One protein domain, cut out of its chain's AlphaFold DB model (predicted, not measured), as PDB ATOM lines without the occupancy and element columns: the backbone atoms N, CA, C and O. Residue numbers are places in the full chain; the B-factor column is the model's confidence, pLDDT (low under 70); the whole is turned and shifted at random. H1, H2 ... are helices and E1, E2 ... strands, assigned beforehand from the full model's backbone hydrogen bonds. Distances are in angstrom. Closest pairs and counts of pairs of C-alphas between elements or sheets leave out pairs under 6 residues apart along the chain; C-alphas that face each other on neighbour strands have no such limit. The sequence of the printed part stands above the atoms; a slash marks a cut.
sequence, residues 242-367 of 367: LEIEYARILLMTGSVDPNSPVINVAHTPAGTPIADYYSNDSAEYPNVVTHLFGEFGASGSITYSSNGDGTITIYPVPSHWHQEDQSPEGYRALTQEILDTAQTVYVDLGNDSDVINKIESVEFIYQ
ATOM      1  N   LEU A 242     263.099 295.632 200.116       91.00
ATOM      2  CA  LEU A 242     262.758 294.240 199.825       91.00
ATOM      3  C   LEU A 242     262.863 293.377 201.081       91.00
ATOM      4  O   LEU A 242     261.959 292.594 201.338       91.00
ATOM      5  N   GLU A 243     263.892 293.557 201.907       94.81
ATOM      6  CA  GLU A 243     264.030 292.824 203.177       94.81
ATOM      7  C   GLU A 243     262.899 293.166 204.154       94.81
ATOM      8  O   GLU A 243     262.386 292.286 204.845       94.81
ATOM      9  N   ILE A 244     262.424 294.416 204.138       94.31
ATOM     10  CA  ILE A 244     261.216 294.841 204.858       94.31
ATOM     11  C   ILE A 244     259.974 294.102 204.341       94.31
ATOM     12  O   ILE A 244     259.171 293.619 205.144       94.31
ATOM     13  N   GLU A 245     259.791 294.009 203.020       94.50
ATOM     14  CA  GLU A 245     258.686 293.245 202.420       94.50
ATOM     15  C   GLU A 245     258.777 291.761 202.809       94.50
ATOM     16  O   GLU A 245     257.794 291.187 203.281       94.50
ATOM     17  N   TYR A 246     259.961 291.155 202.707       96.75
ATOM     18  CA  TYR A 246     260.185 289.746 203.032       96.75
ATOM     19  C   TYR A 246     259.891 289.460 204.500       96.75
ATOM     20  O   TYR A 246     259.135 288.538 204.802       96.75
ATOM     21  N   ALA A 247     260.415 290.275 205.415       96.06
ATOM     22  CA  ALA A 247     260.166 290.135 206.842       96.06
ATOM     23  C   ALA A 247     258.672 290.240 207.175       96.06
ATOM     24  O   ALA A 247     258.148 289.387 207.892       96.06
ATOM     25  N   ARG A 248     257.954 291.214 206.599       96.44
ATOM     26  CA  ARG A 248     256.497 291.346 206.782       96.44
ATOM     27  C   ARG A 248     255.739 290.125 206.281       96.44
ATOM     28  O   ARG A 248     254.856 289.628 206.971       96.44
ATOM     29  N   ILE A 249     256.097 289.607 205.109       96.94
ATOM     30  CA  ILE A 249     255.449 288.423 204.536       96.94
ATOM     31  C   ILE A 249     255.728 287.181 205.386       96.94
ATOM     32  O   ILE A 249     254.810 286.404 205.650       96.94
ATOM     33  N   LEU A 250     256.960 287.007 205.863       96.38
ATOM     34  CA  LEU A 250     257.325 285.906 206.757       96.38
ATOM     35  C   LEU A 250     256.539 285.976 208.074       96.38
ATOM     36  O   LEU A 250     255.959 284.971 208.485       96.38
ATOM     37  N   LEU A 251     256.450 287.160 208.690       94.50
ATOM     38  CA  LEU A 251     255.689 287.391 209.923       94.50
ATOM     39  C   LEU A 251     254.181 287.180 209.727       94.50
ATOM     40  O   LEU A 251     253.532 286.556 210.563       94.50
ATOM     41  N   MET A 252     253.624 287.665 208.616       93.19
ATOM     42  CA  MET A 252     252.194 287.569 208.313       93.19
ATOM     43  C   MET A 252     251.753 286.132 208.016       93.19
ATOM     44  O   MET A 252     250.639 285.741 208.360       93.19
ATOM     45  N   THR A 253     252.591 285.358 207.324       92.69
ATOM     46  CA  THR A 253     252.177 284.064 206.762       92.69
ATOM     47  C   THR A 253     252.633 282.866 207.578       92.69
ATOM     48  O   THR A 253     251.995 281.818 207.496       92.69
ATOM     49  N   GLY A 254     253.747 282.974 208.314       90.00
ATOM     50  CA  GLY A 254     254.368 281.838 208.999       90.00
ATOM     51  C   GLY A 254     254.688 280.660 208.069       90.00
ATOM     52  O   GLY A 254     254.754 279.522 208.525       90.00
ATOM     53  N   SER A 255     254.815 280.907 206.758       89.75
ATOM     54  CA  SER A 255     255.001 279.860 205.737       89.75
ATOM     55  C   SER A 255     256.421 279.301 205.698       89.75
ATOM     56  O   SER A 255     256.653 278.235 205.127       89.75
ATOM     57  N   VAL A 256     257.355 280.018 206.320       93.12
ATOM     58  CA  VAL A 256     258.697 279.541 206.630       93.12
ATOM     59  C   VAL A 256     258.830 279.489 208.150       93.12
ATOM     60  O   VAL A 256     258.284 280.357 208.836       93.12
ATOM     61  N   ASP A 257     259.542 278.488 208.668       87.06
ATOM     62  CA  ASP A 257     259.853 278.336 210.087       87.06
ATOM     63  C   ASP A 257     260.346 279.684 210.633       87.06
ATOM     64  O   ASP A 257     261.341 280.224 210.132       87.06
ATOM     65  N   PRO A 258     259.663 280.262 211.639       81.12
ATOM     66  CA  PRO A 258     260.028 281.566 212.175       81.12
ATOM     67  C   PRO A 258     261.461 281.595 212.720       81.12
ATOM     68  O   PRO A 258     262.059 282.672 212.737       81.12
ATOM     69  N   ASN A 259     262.014 280.433 213.085       80.81
ATOM     70  CA  ASN A 259     263.375 280.264 213.591       80.81
ATOM     71  C   ASN A 259     264.404 279.951 212.497       80.81
ATOM     72  O   ASN A 259     265.550 279.657 212.828       80.81
ATOM     73  N   SER A 260     264.018 279.947 211.215       83.12
ATOM     74  CA  SER A 260     264.973 279.733 210.128       83.12
ATOM     75  C   SER A 260     265.972 280.899 210.108       83.12
ATOM     76  O   SER A 260     265.541 282.039 209.914       83.12
ATOM     77  N   PRO A 261     267.277 280.641 210.339       83.88
ATOM     78  CA  PRO A 261     268.287 281.695 210.421       83.88
ATOM     79  C   PRO A 261     268.708 282.190 209.036       83.88
ATOM     80  O   PRO A 261     269.319 283.245 208.922       83.88
ATOM     81  N   VAL A 262     268.383 281.430 207.989       91.25
ATOM     82  CA  VAL A 262     268.660 281.758 206.596       91.25
ATOM     83  C   VAL A 262     267.353 281.744 205.833       91.25
ATOM     84  O   VAL A 262     266.590 280.778 205.902       91.25
ATOM     85  N   ILE A 263     267.126 282.800 205.062       97.25
ATOM     86  CA  ILE A 263     266.047 282.859 204.087       97.25
ATOM     87  C   ILE A 263     266.686 282.965 202.712       97.25
ATOM     88  O   ILE A 263     267.286 283.980 202.359       97.25
ATOM     89  N   ASN A 264     266.540 281.911 201.921       96.62
ATOM     90  CA  ASN A 264     266.900 281.951 200.518       96.62
ATOM     91  C   ASN A 264     265.842 282.751 199.757       96.62
ATOM     92  O   ASN A 264     264.638 282.533 199.922       96.62
ATOM     93  N   VAL A 265     266.310 283.666 198.916       97.56
ATOM     94  CA  VAL A 265     265.503 284.539 198.071       97.56
ATOM     95  C   VAL A 265     265.848 284.233 196.621       97.56
ATOM     96  O   VAL A 265     266.983 284.433 196.191       97.56
ATOM     97  N   ALA A 266     264.860 283.779 195.858       95.12
ATOM     98  CA  ALA A 266     264.995 283.585 194.418       95.12
ATOM     99  C   ALA A 266     263.903 284.351 193.668       95.12
ATOM    100  O   ALA A 266     262.764 284.438 194.133       95.12
ATOM    101  N   HIS A 267     264.240 284.875 192.489       92.31
ATOM    102  CA  HIS A 267     263.293 285.567 191.617       92.31
ATOM    103  C   HIS A 267     263.116 284.829 190.296       92.31
ATOM    104  O   HIS A 267     264.079 284.567 189.578       92.31
ATOM    105  N   THR A 268     261.861 284.581 189.938       91.94
ATOM    106  CA  THR A 268     261.478 283.937 188.683       91.94
ATOM    107  C   THR A 268     260.789 284.958 187.771       91.94
ATOM    108  O   THR A 268     259.813 285.592 188.188       91.94
ATOM    109  N   PRO A 269     261.260 285.168 186.525       91.19
ATOM    110  CA  PRO A 269     260.624 286.094 185.591       91.19
ATOM    111  C   PRO A 269     259.196 285.684 185.210       91.19
ATOM    112  O   PRO A 269     258.885 284.497 185.101       91.19
ATOM    113  N   ALA A 270     258.355 286.674 184.900       92.38
ATOM    114  CA  ALA A 270     257.058 286.433 184.266       92.38
ATOM    115  C   ALA A 270     257.225 285.656 182.946       92.38
ATOM    116  O   ALA A 270     258.171 285.905 182.193       92.38
ATOM    117  N   GLY A 271     256.298 284.748 182.652       91.75
ATOM    118  CA  GLY A 271     256.363 283.850 181.496       91.75
ATOM    119  C   GLY A 271     257.226 282.602 181.713       91.75
ATOM    120  O   GLY A 271     257.401 281.816 180.789       91.75
ATOM    121  N   THR A 272     257.789 282.399 182.911       93.94
ATOM    122  CA  THR A 272     258.511 281.155 183.225       93.94
ATOM    123  C   THR A 272     257.510 280.045 183.571       93.94
ATOM    124  O   THR A 272     256.605 280.305 184.376       93.94
ATOM    125  N   PRO A 273     257.645 278.826 183.010       93.88
ATOM    126  CA  PRO A 273     256.812 277.682 183.382       93.88
ATOM    127  C   PRO A 273     256.950 277.333 184.872       93.88
ATOM    128  O   PRO A 273     258.056 277.284 185.401       93.88
ATOM    129  N   ILE A 274     255.832 277.071 185.555       93.94
ATOM    130  CA  ILE A 274     255.800 276.824 187.011       93.94
ATOM    131  C   ILE A 274     256.485 275.501 187.390       93.94
ATOM    132  O   ILE A 274     257.072 275.396 188.463       93.94
ATOM    133  N   ALA A 275     256.390 274.485 186.529       89.00
ATOM    134  CA  ALA A 275     256.957 273.154 186.747       89.00
ATOM    135  C   ALA A 275     258.035 272.836 185.699       89.00
ATOM    136  O   ALA A 275     258.046 271.741 185.136       89.00
ATOM    137  N   ASP A 276     258.902 273.804 185.404       82.50
ATOM    138  CA  ASP A 276     259.934 273.750 184.359       82.50
ATOM    139  C   ASP A 276     260.831 272.496 184.410       82.50
ATOM    140  O   ASP A 276     261.155 271.926 183.369       82.50
ATOM    141  N   TYR A 277     261.150 271.991 185.603       79.25
ATOM    142  CA  TYR A 277     261.913 270.753 185.783       79.25
ATOM    143  C   TYR A 277     261.182 269.503 185.257       79.25
ATOM    144  O   TYR A 277     261.816 268.538 184.825       79.25
ATOM    145  N   TYR A 278     259.846 269.504 185.283       80.56
ATOM    146  CA  TYR A 278     259.014 268.360 184.903       80.56
ATOM    147  C   TYR A 278     258.386 268.511 183.515       80.56
ATOM    148  O   TYR A 278     258.232 267.524 182.793       80.56
ATOM    149  N   SER A 279     257.990 269.730 183.143       79.88
ATOM    150  CA  SER A 279     257.341 270.022 181.871       79.88
ATOM    151  C   SER A 279     257.468 271.497 181.490       79.88
ATOM    152  O   SER A 279     256.922 272.386 182.152       79.88
ATOM    153  N   ASN A 280     258.081 271.738 180.331       81.81
ATOM    154  CA  ASN A 280     258.128 273.059 179.701       81.81
ATOM    155  C   ASN A 280     256.753 273.541 179.196       81.81
ATOM    156  O   ASN A 280     256.609 274.722 178.911       81.81
ATOM    157  N   ASP A 281     255.754 272.654 179.098       86.12
ATOM    158  CA  ASP A 281     254.385 272.980 178.658       86.12
ATOM    159  C   ASP A 281     253.434 273.261 179.847       86.12
ATOM    160  O   ASP A 281     252.206 273.248 179.695       86.12
ATOM    161  N   SER A 282     253.981 273.453 181.052       91.75
ATOM    162  CA  SER A 282     253.204 273.842 182.233       91.75
ATOM    163  C   SER A 282     252.705 275.289 182.140       91.75
ATOM    164  O   SER A 282     253.155 276.065 181.298       91.75
ATOM    165  N   ALA A 283     251.726 275.651 182.973       96.00
ATOM    166  CA  ALA A 283     251.269 277.033 183.042       96.00
ATOM    167  C   ALA A 283     252.419 277.955 183.483       96.00
ATOM    168  O   ALA A 283     253.296 277.543 184.244       96.00
ATOM    169  N   GLU A 284     252.412 279.195 183.001       96.75
ATOM    170  CA  GLU A 284     253.470 280.175 183.251       96.75
ATOM    171  C   GLU A 284     253.057 281.183 184.326       96.75
ATOM    172  O   GLU A 284     251.886 281.566 184.424       96.75
ATOM    173  N   TYR A 285     254.024 281.672 185.103       95.38
ATOM    174  CA  TYR A 285     253.763 282.756 186.047       95.38
ATOM    175  C   TYR A 285     253.387 284.059 185.315       95.38
ATOM    176  O   TYR A 285     254.111 284.486 184.412       95.38
ATOM    177  N   PRO A 286     252.297 284.749 185.704       93.06
ATOM    178  CA  PRO A 286     251.837 285.952 185.003       93.06
ATOM    179  C   PRO A 286     252.670 287.203 185.321       93.06
ATOM    180  O   PRO A 286     252.691 288.141 184.526       93.06
ATOM    181  N   ASN A 287     253.345 287.223 186.471       91.25
ATOM    182  CA  ASN A 287     254.166 288.327 186.968       91.25
ATOM    183  C   ASN A 287     255.529 287.796 187.431       91.25
ATOM    184  O   ASN A 287     255.739 286.588 187.483       91.25
ATOM    185  N   VAL A 288     256.457 288.697 187.768       92.38
ATOM    186  CA  VAL A 288     257.697 288.310 188.457       92.38
ATOM    187  C   VAL A 288     257.336 287.720 189.817       92.38
ATOM    188  O   VAL A 288     256.507 288.280 190.537       92.38
ATOM    189  N   VAL A 289     257.945 286.591 190.151       97.31
ATOM    190  CA  VAL A 289     257.670 285.837 191.372       97.31
ATOM    191  C   VAL A 289     258.894 285.841 192.267       97.31
ATOM    192  O   VAL A 289     260.008 285.633 191.797       97.31
ATOM    193  N   THR A 290     258.669 286.056 193.555       98.00
ATOM    194  CA  THR A 290     259.642 285.884 194.625       98.00
ATOM    195  C   THR A 290     259.362 284.564 195.337       98.00
ATOM    196  O   THR A 290     258.227 284.281 195.733       98.00
ATOM    197  N   HIS A 291     260.410 283.772 195.528       97.12
ATOM    198  CA  HIS A 291     260.405 282.577 196.357       97.12
ATOM    199  C   HIS A 291     261.207 282.871 197.621       97.12
ATOM    200  O   HIS A 291     262.384 283.220 197.529       97.12
ATOM    201  N   LEU A 292     260.569 282.734 198.783       97.38
ATOM    202  CA  LEU A 292     261.246 282.731 200.076       97.38
ATOM    203  C   LEU A 292     261.163 281.322 200.634       97.38
ATOM    204  O   LEU A 292     260.069 280.775 200.764       97.38
ATOM    205  N   PHE A 293     262.296 280.731 200.970       95.38
ATOM    206  CA  PHE A 293     262.337 279.403 201.566       95.38
ATOM    207  C   PHE A 293     263.455 279.333 202.590       95.38
ATOM    208  O   PHE A 293     264.479 280.005 202.462       95.38
ATOM    209  N   GLY A 294     263.214 278.564 203.648       91.62
ATOM    210  CA  GLY A 294     264.201 278.430 204.708       91.62
ATOM    211  C   GLY A 294     265.433 277.656 204.250       91.62
ATOM    212  O   GLY A 294     265.494 277.125 203.141       91.62
ATOM    213  N   GLU A 295     266.414 277.589 205.142       86.31
ATOM    214  CA  GLU A 295     267.664 276.846 204.939       86.31
ATOM    215  C   GLU A 295     267.439 275.383 204.519       86.31
ATOM    216  O   GLU A 295     268.175 274.859 203.689       86.31
ATOM    217  N   PHE A 296     266.401 274.747 205.067       79.38
ATOM    218  CA  PHE A 296     266.068 273.346 204.819       79.38
ATOM    219  C   PHE A 296     264.694 273.225 204.163       79.38
ATOM    220  O   PHE A 296     263.785 273.995 204.477       79.38
ATOM    221  N   GLY A 297     264.470 272.187 203.353       73.06
ATOM    222  CA  GLY A 297     263.155 271.964 202.725       73.06
ATOM    223  C   GLY A 297     261.987 271.863 203.727       73.06
ATOM    224  O   GLY A 297     260.872 272.305 203.449       73.06
ATOM    225  N   ALA A 298     262.242 271.342 204.934       75.44
ATOM    226  CA  ALA A 298     261.253 271.265 206.016       75.44
ATOM    227  C   ALA A 298     260.967 272.616 206.694       75.44
ATOM    228  O   ALA A 298     259.937 272.756 207.353       75.44
ATOM    229  N   SER A 299     261.848 273.607 206.521       85.00
ATOM    230  CA  SER A 299     261.626 274.968 207.004       85.00
ATOM    231  C   SER A 299     260.508 275.665 206.238       85.00
ATOM    232  O   SER A 299     260.112 276.741 206.649       85.00
ATOM    233  N   GLY A 300     259.964 275.072 205.177       91.81
ATOM    234  CA  GLY A 300     258.839 275.634 204.446       91.81
ATOM    235  C   GLY A 300     259.259 276.696 203.438       91.81
ATOM    236  O   GLY A 300     260.435 277.035 203.277       91.81
ATOM    237  N   SER A 301     258.267 277.185 202.703       95.19
ATOM    238  CA  SER A 301     258.466 278.132 201.615       95.19
ATOM    239  C   SER A 301     257.197 278.924 201.345       95.19
ATOM    240  O   SER A 301     256.090 278.466 201.631       95.19
ATOM    241  N   ILE A 302     257.358 280.091 200.736       97.12
ATOM    242  CA  ILE A 302     256.278 280.872 200.155       97.12
ATOM    243  C   ILE A 302     256.686 281.367 198.773       97.12
ATOM    244  O   ILE A 302     257.818 281.791 198.546       97.12
ATOM    245  N   THR A 303     255.737 281.305 197.845       98.00
ATOM    246  CA  THR A 303     255.893 281.769 196.468       98.00
ATOM    247  C   THR A 303     254.846 282.842 196.200       98.00
ATOM    248  O   THR A 303     253.651 282.579 196.344       98.00
ATOM    249  N   TYR A 304     255.264 284.056 195.840       98.19
ATOM    250  CA  TYR A 304     254.340 285.176 195.648       98.19
ATOM    251  C   TYR A 304     254.838 286.204 194.625       98.19
ATOM    252  O   TYR A 304     256.023 286.278 194.326       98.19
ATOM    253  N   SER A 305     253.933 287.042 194.123       97.44
ATOM    254  CA  SER A 305     254.255 288.263 193.373       97.44
ATOM    255  C   SER A 305     253.829 289.499 194.160       97.44
ATOM    256  O   SER A 305     252.727 289.518 194.707       97.44
ATOM    257  N   SER A 306     254.664 290.540 194.186       93.00
ATOM    258  CA  SER A 306     254.284 291.858 194.718       93.00
ATOM    259  C   SER A 306     253.520 292.664 193.664       93.00
ATOM    260  O   SER A 306     253.939 292.737 192.508       93.00
ATOM    261  N   ASN A 307     252.390 293.267 194.051       87.81
ATOM    262  CA  ASN A 307     251.542 294.060 193.149       87.81
ATOM    263  C   ASN A 307     251.881 295.562 193.174       87.81
ATOM    264  O   ASN A 307     251.337 296.338 192.388       87.81
ATOM    265  N   GLY A 308     252.778 295.992 194.070       81.69
ATOM    266  CA  GLY A 308     253.214 297.388 194.196       81.69
ATOM    267  C   GLY A 308     252.180 298.345 194.807       81.69
ATOM    268  O   GLY A 308     252.443 299.543 194.906       81.69
ATOM    269  N   ASP A 309     251.023 297.842 195.236       75.81
ATOM    270  CA  ASP A 309     249.935 298.603 195.867       75.81
ATOM    271  C   ASP A 309     249.712 298.229 197.346       75.81
ATOM    272  O   ASP A 309     248.691 298.578 197.939       75.81
ATOM    273  N   GLY A 310     250.678 297.525 197.944       77.81
ATOM    274  CA  GLY A 310     250.589 296.978 199.301       77.81
ATOM    275  C   GLY A 310     249.933 295.596 199.372       77.81
ATOM    276  O   GLY A 310     249.768 295.059 200.466       77.81
ATOM    277  N   THR A 311     249.573 295.000 198.232       87.81
ATOM    278  CA  THR A 311     249.107 293.611 198.154       87.81
ATOM    279  C   THR A 311     250.132 292.692 197.493       87.81
ATOM    280  O   THR A 311     250.976 293.127 196.704       87.81
ATOM    281  N   ILE A 312     250.029 291.401 197.799       97.31
ATOM    282  CA  ILE A 312     250.761 290.322 197.132       97.31
ATOM    283  C   ILE A 312     249.784 289.277 196.601       97.31
ATOM    284  O   ILE A 312     248.713 289.073 197.173       97.31
ATOM    285  N   THR A 313     250.171 288.574 195.542       97.31
ATOM    286  CA  THR A 313     249.487 287.370 195.061       97.31
ATOM    287  C   THR A 313     250.305 286.143 195.451       97.31
ATOM    288  O   THR A 313     251.408 285.966 194.945       97.31
ATOM    289  N   ILE A 314     249.779 285.309 196.348       97.94
ATOM    290  CA  ILE A 314     250.414 284.076 196.834       97.94
ATOM    291  C   ILE A 314     249.983 282.901 195.954       97.94
ATOM    292  O   ILE A 314     248.786 282.678 195.753       97.94
ATOM    293  N   TYR A 315     250.955 282.125 195.482       97.81
ATOM    294  CA  TYR A 315     250.749 280.910 194.698       97.81
ATOM    295  C   TYR A 315     250.897 279.674 195.602       97.81
ATOM    296  O   TYR A 315     251.955 279.504 196.213       97.81
ATOM    297  N   PRO A 316     249.888 278.785 195.695       95.06
ATOM    298  CA  PRO A 316     249.939 277.583 196.532       95.06
ATOM    299  C   PRO A 316     250.763 276.461 195.870       95.06
ATOM    300  O   PRO A 316     250.255 275.384 195.565       95.06
ATOM    301  N   VAL A 317     252.046 276.727 195.616       93.44
ATOM    302  CA  VAL A 317     252.972 275.765 195.005       93.44
ATOM    303  C   VAL A 317     253.238 274.614 195.986       93.44
ATOM    304  O   VAL A 317     253.592 274.869 197.139       93.44
ATOM    305  N   PRO A 318     253.078 273.343 195.574       86.25
ATOM    306  CA  PRO A 318     253.296 272.214 196.466       86.25
ATOM    307  C   PRO A 318     254.788 272.012 196.756       86.25
ATOM    308  O   PRO A 318     255.618 272.045 195.851       86.25
ATOM    309  N   SER A 319     255.127 271.684 198.005       76.25
ATOM    310  CA  SER A 319     256.500 271.311 198.391       76.25
ATOM    311  C   SER A 319     256.968 269.997 197.750       76.25
ATOM    312  O   SER A 319     258.164 269.740 197.650       76.25
ATOM    313  N   HIS A 320     256.028 269.153 197.304       77.19
ATOM    314  CA  HIS A 320     256.311 267.906 196.599       77.19
ATOM    315  C   HIS A 320     255.368 267.713 195.413       77.19
ATOM    316  O   HIS A 320     254.147 267.665 195.566       77.19
ATOM    317  N   TRP A 321     255.944 267.499 194.236       79.94
ATOM    318  CA  TRP A 321     255.224 267.283 192.982       79.94
ATOM    319  C   TRP A 321     254.818 265.811 192.794       79.94
ATOM    320  O   TRP A 321     255.192 265.159 191.819       79.94
ATOM    321  N   HIS A 322     254.059 265.263 193.749       71.44
ATOM    322  CA  HIS A 322     253.510 263.902 193.679       71.44
ATOM    323  C   HIS A 322     252.035 263.925 193.272       71.44
ATOM    324  O   HIS A 322     251.140 263.907 194.113       71.44
ATOM    325  N   GLN A 323     251.794 263.934 191.964       76.94
ATOM    326  CA  GLN A 323     250.464 263.775 191.372       76.94
ATOM    327  C   GLN A 323     250.317 262.401 190.707       76.94
ATOM    328  O   GLN A 323     251.307 261.805 190.282       76.94
ATOM    329  N   GLU A 324     249.080 261.899 190.623       84.88
ATOM    330  CA  GLU A 324     248.772 260.605 189.993       84.88
ATOM    331  C   GLU A 324     249.106 260.611 188.492       84.88
ATOM    332  O   GLU A 324     249.676 259.650 187.978       84.88
ATOM    333  N   ASP A 325     248.804 261.718 187.806       87.00
ATOM    334  CA  ASP A 325     249.107 261.908 186.389       87.00
ATOM    335  C   ASP A 325     250.392 262.725 186.198       87.00
ATOM    336  O   ASP A 325     250.385 263.952 186.247       87.00
ATOM    337  N   GLN A 326     251.509 262.040 185.961       86.38
ATOM    338  CA  GLN A 326     252.813 262.663 185.694       86.38
ATOM    339  C   GLN A 326     253.044 262.984 184.201       86.38
ATOM    340  O   GLN A 326     254.181 263.205 183.786       86.38
ATOM    341  N   SER A 327     251.997 262.986 183.367       88.00
ATOM    342  CA  SER A 327     252.098 263.442 181.975       88.00
ATOM    343  C   SER A 327     252.258 264.971 181.879       88.00
ATOM    344  O   SER A 327     251.920 265.690 182.827       88.00
ATOM    345  N   PRO A 328     252.727 265.508 180.735       87.81
ATOM    346  CA  PRO A 328     252.750 266.951 180.497       87.81
ATOM    347  C   PRO A 328     251.386 267.621 180.716       87.81
ATOM    348  O   PRO A 328     251.316 268.701 181.301       87.81
ATOM    349  N   GLU A 329     250.293 266.971 180.305       90.06
ATOM    350  CA  GLU A 329     248.928 267.444 180.534       90.06
ATOM    351  C   GLU A 329     248.557 267.480 182.019       90.06
ATOM    352  O   GLU A 329     247.917 268.444 182.447       90.06
ATOM    353  N   GLY A 330     248.982 266.478 182.794       90.69
ATOM    354  CA  GLY A 330     248.806 266.434 184.245       90.69
ATOM    355  C   GLY A 330     249.502 267.602 184.942       90.69
ATOM    356  O   GLY A 330     248.866 268.353 185.681       90.69
ATOM    357  N   TYR A 331     250.782 267.848 184.628       90.25
ATOM    358  CA  TYR A 331     251.515 269.015 185.144       90.25
ATOM    359  C   TYR A 331     250.887 270.340 184.711       90.25
ATOM    360  O   TYR A 331     250.804 271.267 185.517       90.25
ATOM    361  N   ARG A 332     250.392 270.446 183.473       92.88
ATOM    362  CA  ARG A 332     249.680 271.646 183.015       92.88
ATOM    363  C   ARG A 332     248.385 271.879 183.795       92.88
ATOM    364  O   ARG A 332     248.088 273.018 184.132       92.88
ATOM    365  N   ALA A 333     247.623 270.828 184.096       93.81
ATOM    366  CA  ALA A 333     246.397 270.944 184.883       93.81
ATOM    367  C   ALA A 333     246.682 271.388 186.327       93.81
ATOM    368  O   ALA A 333     246.062 272.341 186.791       93.81
ATOM    369  N   LEU A 334     247.656 270.764 187.001       93.25
ATOM    370  CA  LEU A 334     248.051 271.140 188.363       93.25
ATOM    371  C   LEU A 334     248.581 272.578 188.430       93.25
ATOM    372  O   LEU A 334     248.207 273.349 189.306       93.25
ATOM    373  N   THR A 335     249.441 272.965 187.489       95.88
ATOM    374  CA  THR A 335     249.981 274.334 187.455       95.88
ATOM    375  C   THR A 335     248.918 275.377 187.120       95.88
ATOM    376  O   THR A 335     248.957 276.473 187.675       95.88
ATOM    377  N   GLN A 336     247.917 275.038 186.301       96.81
ATOM    378  CA  GLN A 336     246.753 275.902 186.105       96.81
ATOM    379  C   GLN A 336     245.920 276.034 187.387       96.81
ATOM    380  O   GLN A 336     245.484 277.133 187.709       96.81
ATOM    381  N   GLU A 337     245.742 274.955 188.155       96.56
ATOM    382  CA  GLU A 337     245.055 275.010 189.450       96.56
ATOM    383  C   GLU A 337     245.786 275.923 190.448       96.56
ATOM    384  O   GLU A 337     245.136 276.707 191.138       96.56
ATOM    385  N   ILE A 338     247.125 275.902 190.479       97.00
ATOM    386  CA  ILE A 338     247.931 276.837 191.287       97.00
ATOM    387  C   ILE A 338     247.615 278.293 190.914       97.00
ATOM    388  O   ILE A 338     247.455 279.130 191.801       97.00
ATOM    389  N   LEU A 339     247.497 278.608 189.620       97.44
ATOM    390  CA  LEU A 339     247.136 279.955 189.167       97.44
ATOM    391  C   LEU A 339     245.689 280.320 189.517       97.44
ATOM    392  O   LEU A 339     245.436 281.421 190.003       97.44
ATOM    393  N   ASP A 340     244.751 279.402 189.300       96.88
ATOM    394  CA  ASP A 340     243.319 279.629 189.521       96.88
ATOM    395  C   ASP A 340     242.975 279.767 191.014       96.88
ATOM    396  O   ASP A 340     241.990 280.416 191.375       96.88
ATOM    397  N   THR A 341     243.785 279.163 191.887       94.81
ATOM    398  CA  THR A 341     243.625 279.200 193.349       94.81
ATOM    399  C   THR A 341     244.565 280.186 194.042       94.81
ATOM    400  O   THR A 341     244.507 280.315 195.269       94.81
ATOM    401  N   ALA A 342     245.389 280.915 193.281       97.44
ATOM    402  CA  ALA A 342     246.254 281.958 193.810       97.44
ATOM    403  C   ALA A 342     245.435 283.034 194.538       97.44
ATOM    404  O   ALA A 342     244.373 283.468 194.080       97.44
ATOM    405  N   GLN A 343     245.935 283.484 195.687       93.25
ATOM    406  CA  GLN A 343     245.209 284.407 196.556       93.25
ATOM    407  C   GLN A 343     245.902 285.755 196.604       93.25
ATOM    408  O   GLN A 343     247.087 285.841 196.909       93.25
ATOM    409  N   THR A 344     245.147 286.820 196.341       92.81
ATOM    410  CA  THR A 344     245.640 288.183 196.551       92.81
ATOM    411  C   THR A 344     245.276 288.649 197.952       92.81
ATOM    412  O   THR A 344     244.099 288.649 198.318       92.81
ATOM    413  N   VAL A 345     246.285 289.038 198.726       88.50
ATOM    414  CA  VAL A 345     246.151 289.458 200.123       88.50
ATOM    415  C   VAL A 345     246.881 290.776 200.358       88.50
ATOM    416  O   VAL A 345     247.849 291.093 199.672       88.50
ATOM    417  N   TYR A 346     246.407 291.555 201.328       85.25
ATOM    418  CA  TYR A 346     247.104 292.756 201.784       85.25
ATOM    419  C   TYR A 346     248.275 292.363 202.688       85.25
ATOM    420  O   TYR A 346     248.099 291.502 203.546       85.25
ATOM    421  N   VAL A 347     249.439 292.991 202.507       87.31
ATOM    422  CA  VAL A 347     250.602 292.771 203.374       87.31
ATOM    423  C   VAL A 347     250.397 293.539 204.672       87.31
ATOM    424  O   VAL A 347     250.388 294.772 204.675       87.31
ATOM    425  N   ASP A 348     250.232 292.817 205.779       82.50
ATOM    426  CA  ASP A 348     250.206 293.440 207.098       82.50
ATOM    427  C   ASP A 348     251.550 294.134 207.360       82.50
ATOM    428  O   ASP A 348     252.619 293.532 207.248       82.50
ATOM    429  N   LEU A 349     251.491 295.430 207.669       80.81
ATOM    430  CA  LEU A 349     252.690 296.222 207.920       80.81
ATOM    431  C   LEU A 349     253.349 295.840 209.247       80.81
ATOM    432  O   LEU A 349     254.558 296.045 209.380       80.81
ATOM    433  N   GLY A 350     252.574 295.274 210.179       79.25
ATOM    434  CA  GLY A 350     253.041 294.880 211.501       79.25
ATOM    435  C   GLY A 350     253.543 296.056 212.343       79.25
ATOM    436  O   GLY A 350     253.268 297.224 212.061       79.25
ATOM    437  N   ASN A 351     254.269 295.727 213.410       85.69
ATOM    438  CA  ASN A 351     255.033 296.688 214.198       85.69
ATOM    439  C   ASN A 351     256.458 296.787 213.636       85.69
ATOM    440  O   ASN A 351     257.095 295.761 213.401       85.69
ATOM    441  N   ASP A 352     256.972 298.007 213.473       86.44
ATOM    442  CA  ASP A 352     258.321 298.254 212.953       86.44
ATOM    443  C   ASP A 352     259.406 297.501 213.737       86.44
ATOM    444  O   ASP A 352     260.314 296.952 213.123       86.44
ATOM    445  N   SER A 353     259.290 297.385 215.063       81.62
ATOM    446  CA  SER A 353     260.236 296.627 215.889       81.62
ATOM    447  C   SER A 353     260.242 295.135 215.559       81.62
ATOM    448  O   SER A 353     261.310 294.535 215.500       81.62
ATOM    449  N   ASP A 354     259.080 294.526 215.309       86.38
ATOM    450  CA  ASP A 354     258.997 293.099 214.972       86.38
ATOM    451  C   ASP A 354     259.603 292.831 213.592       86.38
ATOM    452  O   ASP A 354     260.294 291.833 213.384       86.38
ATOM    453  N   VAL A 355     259.377 293.754 212.653       89.81
ATOM    454  CA  VAL A 355     259.959 293.700 211.309       89.81
ATOM    455  C   VAL A 355     261.477 293.853 211.380       89.81
ATOM    456  O   VAL A 355     262.181 293.039 210.792       89.81
ATOM    457  N   ILE A 356     261.980 294.833 212.138       87.44
ATOM    458  CA  ILE A 356     263.418 295.031 212.376       87.44
ATOM    459  C   ILE A 356     264.033 293.773 212.986       87.44
ATOM    460  O   ILE A 356     264.973 293.224 212.420       87.44
ATOM    461  N   ASN A 357     263.451 293.264 214.074       86.44
ATOM    462  CA  ASN A 357     263.930 292.052 214.731       86.44
ATOM    463  C   ASN A 357     263.959 290.871 213.760       86.44
ATOM    464  O   ASN A 357     264.912 290.094 213.760       86.44
ATOM    465  N   LYS A 358     262.943 290.734 212.896       91.69
ATOM    466  CA  LYS A 358     262.934 289.664 211.900       91.69
ATOM    467  C   LYS A 358     264.064 289.828 210.890       91.69
ATOM    468  O   LYS A 358     264.751 288.841 210.649       91.69
ATOM    469  N   ILE A 359     264.276 291.028 210.347       91.94
ATOM    470  CA  ILE A 359     265.377 291.312 209.413       91.94
ATOM    471  C   ILE A 359     266.730 291.009 210.065       91.94
ATOM    472  O   ILE A 359     267.561 290.347 209.460       91.94
ATOM    473  N   GLU A 360     266.940 291.432 211.309       90.12
ATOM    474  CA  GLU A 360     268.212 291.234 212.015       90.12
ATOM    475  C   GLU A 360     268.441 289.780 212.452       90.12
ATOM    476  O   GLU A 360     269.585 289.346 212.586       90.12
ATOM    477  N   SER A 361     267.365 289.009 212.636       85.38
ATOM    478  CA  SER A 361     267.433 287.591 213.020       85.38
ATOM    479  C   SER A 361     267.740 286.634 211.864       85.38
ATOM    480  O   SER A 361     267.985 285.454 212.122       85.38
ATOM    481  N   VAL A 362     267.691 287.096 210.607       90.31
ATOM    482  CA  VAL A 362     267.864 286.236 209.428       90.31
ATOM    483  C   VAL A 362     268.940 286.752 208.480       90.31
ATOM    484  O   VAL A 362     269.068 287.946 208.231       90.31
ATOM    485  N   GLU A 363     269.692 285.834 207.887       93.69
ATOM    486  CA  GLU A 363     270.541 286.111 206.734       93.69
ATOM    487  C   GLU A 363     269.746 285.854 205.447       93.69
ATOM    488  O   GLU A 363     269.344 284.724 205.159       93.69
ATOM    489  N   PHE A 364     269.505 286.907 204.660       92.75
ATOM    490  CA  PHE A 364     268.907 286.773 203.332       92.75
ATOM    491  C   PHE A 364     269.980 286.401 202.302       92.75
ATOM    492  O   PHE A 364     270.893 287.180 202.026       92.75
ATOM    493  N   ILE A 365     269.851 285.217 201.699       93.56
ATOM    494  CA  ILE A 365     270.754 284.732 200.649       93.56
ATOM    495  C   ILE A 365     270.046 284.821 199.300       93.56
ATOM    496  O   ILE A 365     269.040 284.157 199.071       93.56
ATOM    497  N   TYR A 366     270.592 285.626 198.393       89.88
ATOM    498  CA  TYR A 366     270.033 285.856 197.060       89.88
ATOM    499  C   TYR A 366     270.664 284.899 196.040       89.88
ATOM    500  O   TYR A 366     271.895 284.839 195.951       89.88
ATOM    501  N   GLN A 367     269.833 284.171 195.287       80.50
ATOM    502  CA  GLN A 367     270.259 283.152 194.312       80.50
ATOM    503  C   GLN A 367     270.377 283.665 192.873       80.50
ATOM    504  O   GLN A 367     269.567 284.532 192.468       80.50
TER     505      GLN A 367
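This is residues 242 to 367 of the 367 residues of an uncharacterized protein of Carnobacterium viridans (UniProt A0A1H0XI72). A strongly twisted sheet of six strands curls round H1, and H3 packs on H1 crosswise at one end of the domain. H2 and the long links of residues 269 to 288 and 316 to 327 make the other end, where H2 only grazes the sheet. The printed part has 126 residues, with three named helices and six named strands in the order H1 E1 E2 E3 E4 H2 E5 H3 E6. The sheet is mixed, in the order E5 E4 E3 E2 E1 E6, and the class is mixed, helices and strands. The whole is compact, with a radius of gyration of the C-alphas of 15.1 A, yet elongated in outline, spanning 48 by 31 by 22 A.

H1, residues 242 to 253, begins with C-alpha 242 at (262.758, 294.240, 199.825) and is 16.2 A long from first to last C-alpha. E1, residues 262 to 268, is 19.4 A long. E2, residues 289 to 294, is 16.6 A long, and E3, residues 301 to 306, is 15.9 A long. E4 is residues 311 to 315. H2, residues 328 to 340, is 18.2 A long and begins with C-alpha 328 at (252.750, 266.951, 180.497). E5 is residues 343 to 346, H3 is residues 352 to 361, and E6 is residues 363 to 366, ending with C-alpha 366 at (270.033, 285.856, 197.060).

E1 E2 E3 E4 form a meander, each strand the antiparallel neighbour of the one before. In the hairpin E1 and E2, N 266 and O 291 are 3.0 A apart; in the hairpin E2 and E3, N 292 and O 302 are 2.9 A apart; in the hairpin E3 and E4, N 313 and O 305 are 2.8 A apart. Edge strand E5 is antiparallel to E4, with N 314 and O 343 at 2.8 A. Edge strand E6 is parallel to E1, at 23 degrees, with N 265 and O 365 at 2.8 A. H1 is on one face of the sheet, in two layers, a helix layer and a sheet layer; its closest C-alphas to E2 are those of Tyr 246 and Leu 292, 7.7 A apart. H1 and H3 touch, about perpendicular at 79 degrees, with the C-alphas of Ala 247 and Val 355 closest at 5.7 A. H3 is not on the sheet. H2 only grazes the sheet with its residues 335 to 340; the closest C-alphas of E4 and H2 are those of Tyr 315 and Ile 338, 6.0 A apart. H2 is apart from H1 and H3. In H1, H2 and H3 every O i to N i+4 pair is within hydrogen-bond range.

The two C-alphas farthest apart are those of Ser 327 and Ser 353, at 48.1 A. The links E1 to E2 and E4 to H2 are long. The printed part has no cut and ends at the chain's last residue, 367. The mean pLDDT of the printed part is 90.0, and no printed residue is under 70.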